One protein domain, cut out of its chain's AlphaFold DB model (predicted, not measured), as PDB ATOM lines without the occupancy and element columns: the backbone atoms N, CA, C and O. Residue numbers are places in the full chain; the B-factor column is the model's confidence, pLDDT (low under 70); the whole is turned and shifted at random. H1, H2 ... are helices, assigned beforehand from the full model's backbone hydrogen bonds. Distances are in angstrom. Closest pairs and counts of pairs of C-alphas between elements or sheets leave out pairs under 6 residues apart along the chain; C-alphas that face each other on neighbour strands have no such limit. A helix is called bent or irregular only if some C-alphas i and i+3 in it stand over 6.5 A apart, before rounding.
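AT A GLANCE: This is residues 2 to 46 of the 202 residues of the protein "PDZ domain-containing protein" of Gemmatimonadetes bacterium (UniProt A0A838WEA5). Three short helices are strung out one after another along an open, elongated shape, with the longest, H2, in the middle, H1 at one end and H3 toward the other. They form no packed bundle: H1 sits by itself at the end of a long looping link, residues 7 to 19, while the chain turns back after H2 so that H3 comes near it. Residues 38 to 46, of which 38 to 41 belong to H3, stick out from the rest. The printed part has 45 residues with three named helices, in the order H1, H2, H3 along the chain, and no named strand; the class is all helix, with 23 of the 45 printed residues in the named helices. The whole is loose, with a radius of gyration of the C-alphas of 12.4 A, and its C-alphas span 36 by 22 by 18 A.

HOW THE PARTS SIT: The longest helix by residues is H2, residues 20 to 29, and it touches no helix. The helix after it, H3, residues 34 to 41, is near H2: the two are close but not clearly touching, with 2 pairs of C-alphas within 8 A. The closest C-alphas of H2 and H3 are those of Glu 22 and Phe 37, 7.4 A apart. The centres of the two helices are 12.7 A apart. Their lines stand at a steep tilt of 55 degrees, and they run opposite ways. A tight link of 4 residues, 30 to 33, joins H2 to H3. The remaining helix, H1, residues 2 to 6, touches no helix. H1 and H2 are apart, with no C-alpha of the one within 8 A of the other, and H1 and H3 are apart by the same measure. A long link of 13 residues, 7 to 19, joins H1 to H2. In the backbones of H1, H2 and H3, every O i to N i+4 pair is within hydrogen-bond range.

IN THESE COORDINATES: H2 has 10 residues, from Val 20, with its C-alpha at (21.664, -29.460, -44.917), to Cys 29, with its C-alpha at (33.524, -26.372, -37.686); it measures 14.2 A from first to last C-alpha. H3 has 8 residues, from Gly 34 to Leu 41, and measures 10.1 A; it ends with C-alpha 41 at (16.435, -25.397, -32.478). H1 has 5 residues, from Trp 2 to Gly 6, and measures 4.4 A; it begins with C-alpha 2 at (26.518, -21.250, -53.257). H1 is neither bent nor irregular, but only just: C-alphas 3 and 6 are 6.1 A apart.

THE WHOLE: The two C-alphas farthest apart in the domain are those of Pro 8 and Glu 46, at 36.1 A, and the first and last printed C-alphas, of Trp 2 and Glu 46, are 30.8 A apart. Residues 38 to 46 stand free; the body without them has 36 residues and spans 31 by 20 by 9 A, with a radius of gyration of 11.0 A. The C-alphas of residues 7 to 19, a stretch with no named element, lie 4 to 19 A from the mean of all C-alphas. The printed part has no cut and runs from residue 2 to residue 46 of a full chain of 202 residues. The mean pLDDT of the printed part of this predicted model is 82.0. Confidence is low, under 70, at residue 11 and at residues 14 to 18, which lie in the long link between H1 and H2. The mean pLDDT is 75 in H1, 87 in H2 and 91 in H3.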
ATOM      1  N   TRP A   2      26.892 -21.979 -52.035       71.31
ATOM      2  CA  TRP A   2      26.518 -21.250 -53.257       71.31
ATOM      3  C   TRP A   2      26.508 -22.123 -54.518       71.31
ATOM      4  O   TRP A   2      25.464 -22.275 -55.129       71.31
ATOM      5  N   GLU A   3      27.610 -22.793 -54.853       78.88
ATOM      6  CA  GLU A   3      27.692 -23.612 -56.077       78.88
ATOM      7  C   GLU A   3      26.692 -24.780 -56.118       78.88
ATOM      8  O   GLU A   3      26.230 -25.161 -57.189       78.88
ATOM      9  N   ARG A   4      26.340 -25.346 -54.955       73.00
ATOM     10  CA  ARG A   4      25.451 -26.518 -54.853       73.00
ATOM     11  C   ARG A   4      23.961 -26.164 -54.826       73.00
ATOM     12  O   ARG A   4      23.157 -26.993 -55.243       73.00
ATOM     13  N   TYR A   5      23.598 -24.984 -54.323       75.69
ATOM     14  CA  TYR A   5      22.195 -24.608 -54.089       75.69
ATOM     15  C   TYR A   5      21.850 -23.201 -54.594       75.69
ATOM     16  O   TYR A   5      20.838 -23.040 -55.259       75.69
ATOM     17  N   GLY A   6      22.702 -22.200 -54.356       74.38
ATOM     18  CA  GLY A   6      22.439 -20.811 -54.763       74.38
ATOM     19  C   GLY A   6      22.595 -20.547 -56.265       74.38
ATOM     20  O   GLY A   6      21.696 -19.996 -56.887       74.38
ATOM     21  N   ALA A   7      23.701 -20.979 -56.875       79.75
ATOM     22  CA  ALA A   7      23.944 -20.847 -58.312       79.75
ATOM     23  C   ALA A   7      22.920 -21.603 -59.193       79.75
ATOM     24  O   ALA A   7      22.534 -21.059 -60.225       79.75
ATOM     25  N   PRO A   8      22.456 -22.816 -58.821       82.75
ATOM     26  CA  PRO A   8      21.392 -23.507 -59.552       82.75
ATOM     27  C   PRO A   8      19.959 -23.140 -59.113       82.75
ATOM     28  O   PRO A   8      19.033 -23.812 -59.557       82.75
ATOM     29  N   ASP A   9      19.768 -22.138 -58.242       79.94
ATOM     30  CA  ASP A   9      18.464 -21.719 -57.683       79.94
ATOM     31  C   ASP A   9      17.629 -22.878 -57.101       79.94
ATOM     32  O   ASP A   9      16.436 -23.056 -57.357       79.94
ATOM     33  N   ARG A  10      18.292 -23.740 -56.325       78.12
ATOM     34  CA  ARG A  10      17.687 -24.917 -55.702       78.12
ATOM     35  C   ARG A  10      17.442 -24.657 -54.220       78.12
ATOM     36  O   ARG A  10      18.390 -24.445 -53.464       78.12
ATOM     37  N   GLY A  11      16.185 -24.778 -53.794       68.75
ATOM     38  CA  GLY A  11      15.816 -24.764 -52.376       68.75
ATOM     39  C   GLY A  11      16.537 -25.857 -51.579       68.75
ATOM     40  O   GLY A  11      16.858 -26.930 -52.103       68.75
ATOM     41  N   PHE A  12      16.808 -25.584 -50.305       73.88
ATOM     42  CA  PHE A  12      17.397 -26.583 -49.421       73.88
ATOM     43  C   PHE A  12      16.386 -27.710 -49.189       73.88
ATOM     44  O   PHE A  12      15.228 -27.428 -48.884       73.88
ATOM     45  N   PRO A  13      16.775 -28.982 -49.356       71.19
ATOM     46  CA  PRO A  13      15.880 -30.079 -49.032       71.19
ATOM     47  C   PRO A  13      15.589 -30.061 -47.525       71.19
ATOM     48  O   PRO A  13      16.511 -30.159 -46.721       71.19
ATOM     49  N   GLU A  14      14.309 -29.947 -47.162       59.75
ATOM     50  CA  GLU A  14      13.823 -30.047 -45.773       59.75
ATOM     51  C   GLU A  14      13.679 -31.506 -45.298       59.75
ATOM     52  O   GLU A  14      13.388 -31.763 -44.136       59.75
ATOM     53  N   ALA A  15      13.845 -32.483 -46.197       50.06
ATOM     54  CA  ALA A  15      13.527 -33.880 -45.923       50.06
ATOM     55  C   ALA A  15      14.728 -34.655 -45.343       50.06
ATOM     56  O   ALA A  15      15.637 -35.036 -46.085       50.06
ATOM     57  N   GLY A  16      14.691 -34.918 -44.031       59.75
ATOM     58  CA  GLY A  16      15.632 -35.760 -43.275       59.75
ATOM     59  C   GLY A  16      15.657 -35.405 -41.780       59.75
ATOM     60  O   GLY A  16      15.115 -34.376 -41.391       59.75
ATOM     61  N   GLU A  17      16.276 -36.242 -40.937       58.50
ATOM     62  CA  GLU A  17      16.468 -35.953 -39.497       58.50
ATOM     63  C   GLU A  17      17.452 -34.784 -39.259       58.50
ATOM     64  O   GLU A  17      17.360 -34.086 -38.248       58.50
ATOM     65  N   GLU A  18      18.339 -34.518 -40.227       64.50
ATOM     66  CA  GLU A  18      19.382 -33.489 -40.160       64.50
ATOM     67  C   GLU A  18      19.278 -32.507 -41.343       64.50
ATOM     68  O   GLU A  18      19.305 -32.904 -42.514       64.50
ATOM     69  N   SER A  19      19.178 -31.206 -41.048       79.94
ATOM     70  CA  SER A  19      19.161 -30.158 -42.072       79.94
ATOM     71  C   SER A  19      20.496 -30.077 -42.821       79.94
ATOM     72  O   SER A  19      21.576 -30.204 -42.243       79.94
ATOM     73  N   VAL A  20      20.454 -29.752 -44.121       83.62
ATOM     74  CA  VAL A  20      21.664 -29.460 -44.917       83.62
ATOM     75  C   VAL A  20      22.514 -28.357 -44.280       83.62
ATOM     76  O   VAL A  20      23.736 -28.370 -44.434       83.62
ATOM     77  N   ILE A  21      21.880 -27.419 -43.572       83.88
ATOM     78  CA  ILE A  21      22.563 -26.337 -42.857       83.88
ATOM     79  C   ILE A  21      23.346 -26.894 -41.662       83.88
ATOM     80  O   ILE A  21      24.515 -26.548 -41.511       83.88
ATOM     81  N   GLU A  22      22.747 -27.789 -40.871       86.94
ATOM     82  CA  GLU A  22      23.390 -28.424 -39.709       86.94
ATOM     83  C   GLU A  22      24.616 -29.232 -40.145       86.94
ATOM     84  O   GLU A  22      25.716 -29.026 -39.628       86.94
ATOM     85  N   ARG A  23      24.473 -30.050 -41.197       86.31
ATOM     86  CA  ARG A  23      25.591 -30.826 -41.751       86.31
ATOM     87  C   ARG A  23      26.744 -29.937 -42.215       86.31
ATOM     88  O   ARG A  23      27.899 -30.217 -41.912       86.31
ATOM     89  N   ILE A  24      26.450 -28.866 -42.954       86.69
ATOM     90  CA  ILE A  24      27.492 -27.958 -43.457       86.69
ATOM     91  C   ILE A  24      28.161 -27.201 -42.309       86.69
ATOM     92  O   ILE A  24      29.371 -26.996 -42.354       86.69
ATOM     93  N   ALA A  25      27.409 -26.805 -41.280       87.81
ATOM     94  CA  ALA A  25      27.986 -26.179 -40.096       87.81
ATOM     95  C   ALA A  25      28.997 -27.116 -39.416       87.81
ATOM     96  O   ALA A  25      30.115 -26.697 -39.138       87.81
ATOM     97  N   GLN A  26      28.655 -28.397 -39.249       90.25
ATOM     98  CA  GLN A  26      29.576 -29.401 -38.705       90.25
ATOM     99  C   GLN A  26      30.799 -29.624 -39.600       90.25
ATOM    100  O   GLN A  26      31.916 -29.688 -39.098       90.25
ATOM    101  N   GLU A  27      30.619 -29.692 -40.926       89.12
ATOM    102  CA  GLU A  27      31.731 -29.815 -41.883       89.12
ATOM    103  C   GLU A  27      32.716 -28.640 -41.775       89.12
ATOM    104  O   GLU A  27      33.927 -28.842 -41.850       89.12
ATOM    105  N   VAL A  28      32.211 -27.415 -41.602       89.19
ATOM    106  CA  VAL A  28      33.040 -26.204 -41.492       89.19
ATOM    107  C   VAL A  28      33.710 -26.101 -40.123       89.19
ATOM    108  O   VAL A  28      34.880 -25.731 -40.052       89.19
ATOM    109  N   CYS A  29      32.990 -26.418 -39.047       88.19
ATOM    110  CA  CYS A  29      33.524 -26.372 -37.686       88.19
ATOM    111  C   CYS A  29      34.470 -27.543 -37.378       88.19
ATOM    112  O   CYS A  29      35.308 -27.420 -36.492       88.19
ATOM    113  N   GLY A  30      34.351 -28.662 -38.098       91.12
ATOM    114  CA  GLY A  30      35.140 -29.874 -37.862       91.12
ATOM    115  C   GLY A  30      34.740 -30.649 -36.601       91.12
ATOM    116  O   GLY A  30      35.436 -31.590 -36.227       91.12
ATOM    117  N   GLU A  31      33.629 -30.282 -35.960       90.62
ATOM    118  CA  GLU A  31      33.122 -30.881 -34.722       90.62
ATOM    119  C   GLU A  31      31.628 -31.229 -34.853       90.62
ATOM    120  O   GLU A  31      30.909 -30.574 -35.617       90.62
ATOM    121  N   PRO A  32      31.134 -32.252 -34.126       90.69
ATOM    122  CA  PRO A  32      29.705 -32.538 -34.066       90.69
ATOM    123  C   PRO A  32      28.962 -31.399 -33.352       90.69
ATOM    124  O   PRO A  32      29.328 -30.994 -32.251       90.69
ATOM    125  N   LEU A  33      27.888 -30.904 -33.969       90.44
ATOM    126  CA  LEU A  33      27.047 -29.808 -33.471       90.44
ATOM    127  C   LEU A  33      25.602 -30.260 -33.202       90.44
ATOM    128  O   LEU A  33      24.761 -29.423 -32.880       90.44
ATOM    129  N   GLY A  34      25.302 -31.559 -33.313       89.69
ATOM    130  CA  GLY A  34      23.963 -32.118 -33.093       89.69
ATOM    131  C   GLY A  34      23.336 -31.662 -31.774       89.69
ATOM    132  O   GLY A  34      22.283 -31.034 -31.791       89.69
ATOM    133  N   ASP A  35      24.036 -31.837 -30.648       90.94
ATOM    134  CA  ASP A  35      23.546 -31.417 -29.324       90.94
ATOM    135  C   ASP A  35      23.271 -29.905 -29.237       90.94
ATOM    136  O   ASP A  35      22.343 -29.467 -28.552       90.94
ATOM    137  N   PHE A  36      24.072 -29.086 -29.930       90.81
ATOM    138  CA  PHE A  36      23.863 -27.640 -29.999       90.81
ATOM    139  C   PHE A  36      22.557 -27.320 -30.735       90.81
ATOM    140  O   PHE A  36      21.745 -26.534 -30.241       90.81
ATOM    141  N   PHE A  37      22.326 -27.948 -31.889       90.62
ATOM    142  CA  PHE A  37      21.103 -27.750 -32.661       90.62
ATOM    143  C   PHE A  37      19.877 -28.332 -31.962       90.62
ATOM    144  O   PHE A  37      18.849 -27.666 -31.897       90.62
ATOM    145  N   ASP A  38      19.972 -29.510 -31.355       90.94
ATOM    146  CA  ASP A  38      18.872 -30.096 -30.589       90.94
ATOM    147  C   ASP A  38      18.471 -29.196 -29.420       90.94
ATOM    148  O   ASP A  38      17.288 -28.910 -29.219       90.94
ATOM    149  N   ARG A  39      19.456 -28.662 -28.693       92.06
ATOM    150  CA  ARG A  39      19.194 -27.748 -27.584       92.06
ATOM    151  C   ARG A  39      18.575 -26.431 -28.048       92.06
ATOM    152  O   ARG A  39      17.626 -25.986 -27.415       92.06
ATOM    153  N   TYR A  40      19.072 -25.799 -29.108       90.81
ATOM    154  CA  TYR A  40      18.658 -24.429 -29.454       90.81
ATOM    155  C   TYR A  40      17.646 -24.311 -30.603       90.81
ATOM    156  O   TYR A  40      17.024 -23.262 -30.741       90.81
ATOM    157  N   LEU A  41      17.452 -25.354 -31.415       89.88
ATOM    158  CA  LEU A  41      16.435 -25.397 -32.478       89.88
ATOM    159  C   LEU A  41      15.239 -26.277 -32.117       89.88
ATOM    160  O   LEU A  41      14.123 -25.981 -32.538       89.88
ATOM    161  N   ARG A  42      15.457 -27.363 -31.365       90.44
ATOM    162  CA  ARG A  42      14.414 -28.358 -31.056       90.44
ATOM    163  C   ARG A  42      13.903 -28.269 -29.612       90.44
ATOM    164  O   ARG A  42      13.041 -29.055 -29.223       90.44
ATOM    165  N   SER A  43      14.380 -27.301 -28.827       92.81
ATOM    166  CA  SER A  43      13.916 -27.037 -27.461       92.81
ATOM    167  C   SER A  43      13.680 -25.542 -27.212       92.81
ATOM    168  O   SER A  43      14.027 -24.701 -28.037       92.81
ATOM    169  N   THR A  44      13.091 -25.200 -26.062       89.75
ATOM    170  CA  THR A  44      12.905 -23.810 -25.604       89.75
ATOM    171  C   THR A  44      14.044 -23.329 -24.697       89.75
ATOM    172  O   THR A  44      13.865 -22.371 -23.948       89.75
ATOM    173  N   ALA A  45      15.186 -24.023 -24.688       91.94
ATOM    174  CA  ALA A  45      16.344 -23.621 -23.901       91.94
ATOM    175  C   ALA A  45      16.893 -22.274 -24.391       91.94
ATOM    176  O   ALA A  45      17.098 -22.067 -25.587       91.94
ATOM    177  N   GLU A  46      17.172 -21.371 -23.455       85.88
ATOM    178  CA  GLU A  46      17.763 -20.076 -23.781       85.88
ATOM    179  C   GLU A  46      19.220 -20.217 -24.221       85.88
ATOM    180  O   GLU A  46      19.990 -20.984 -23.634       85.88
TER     181      GLU A  46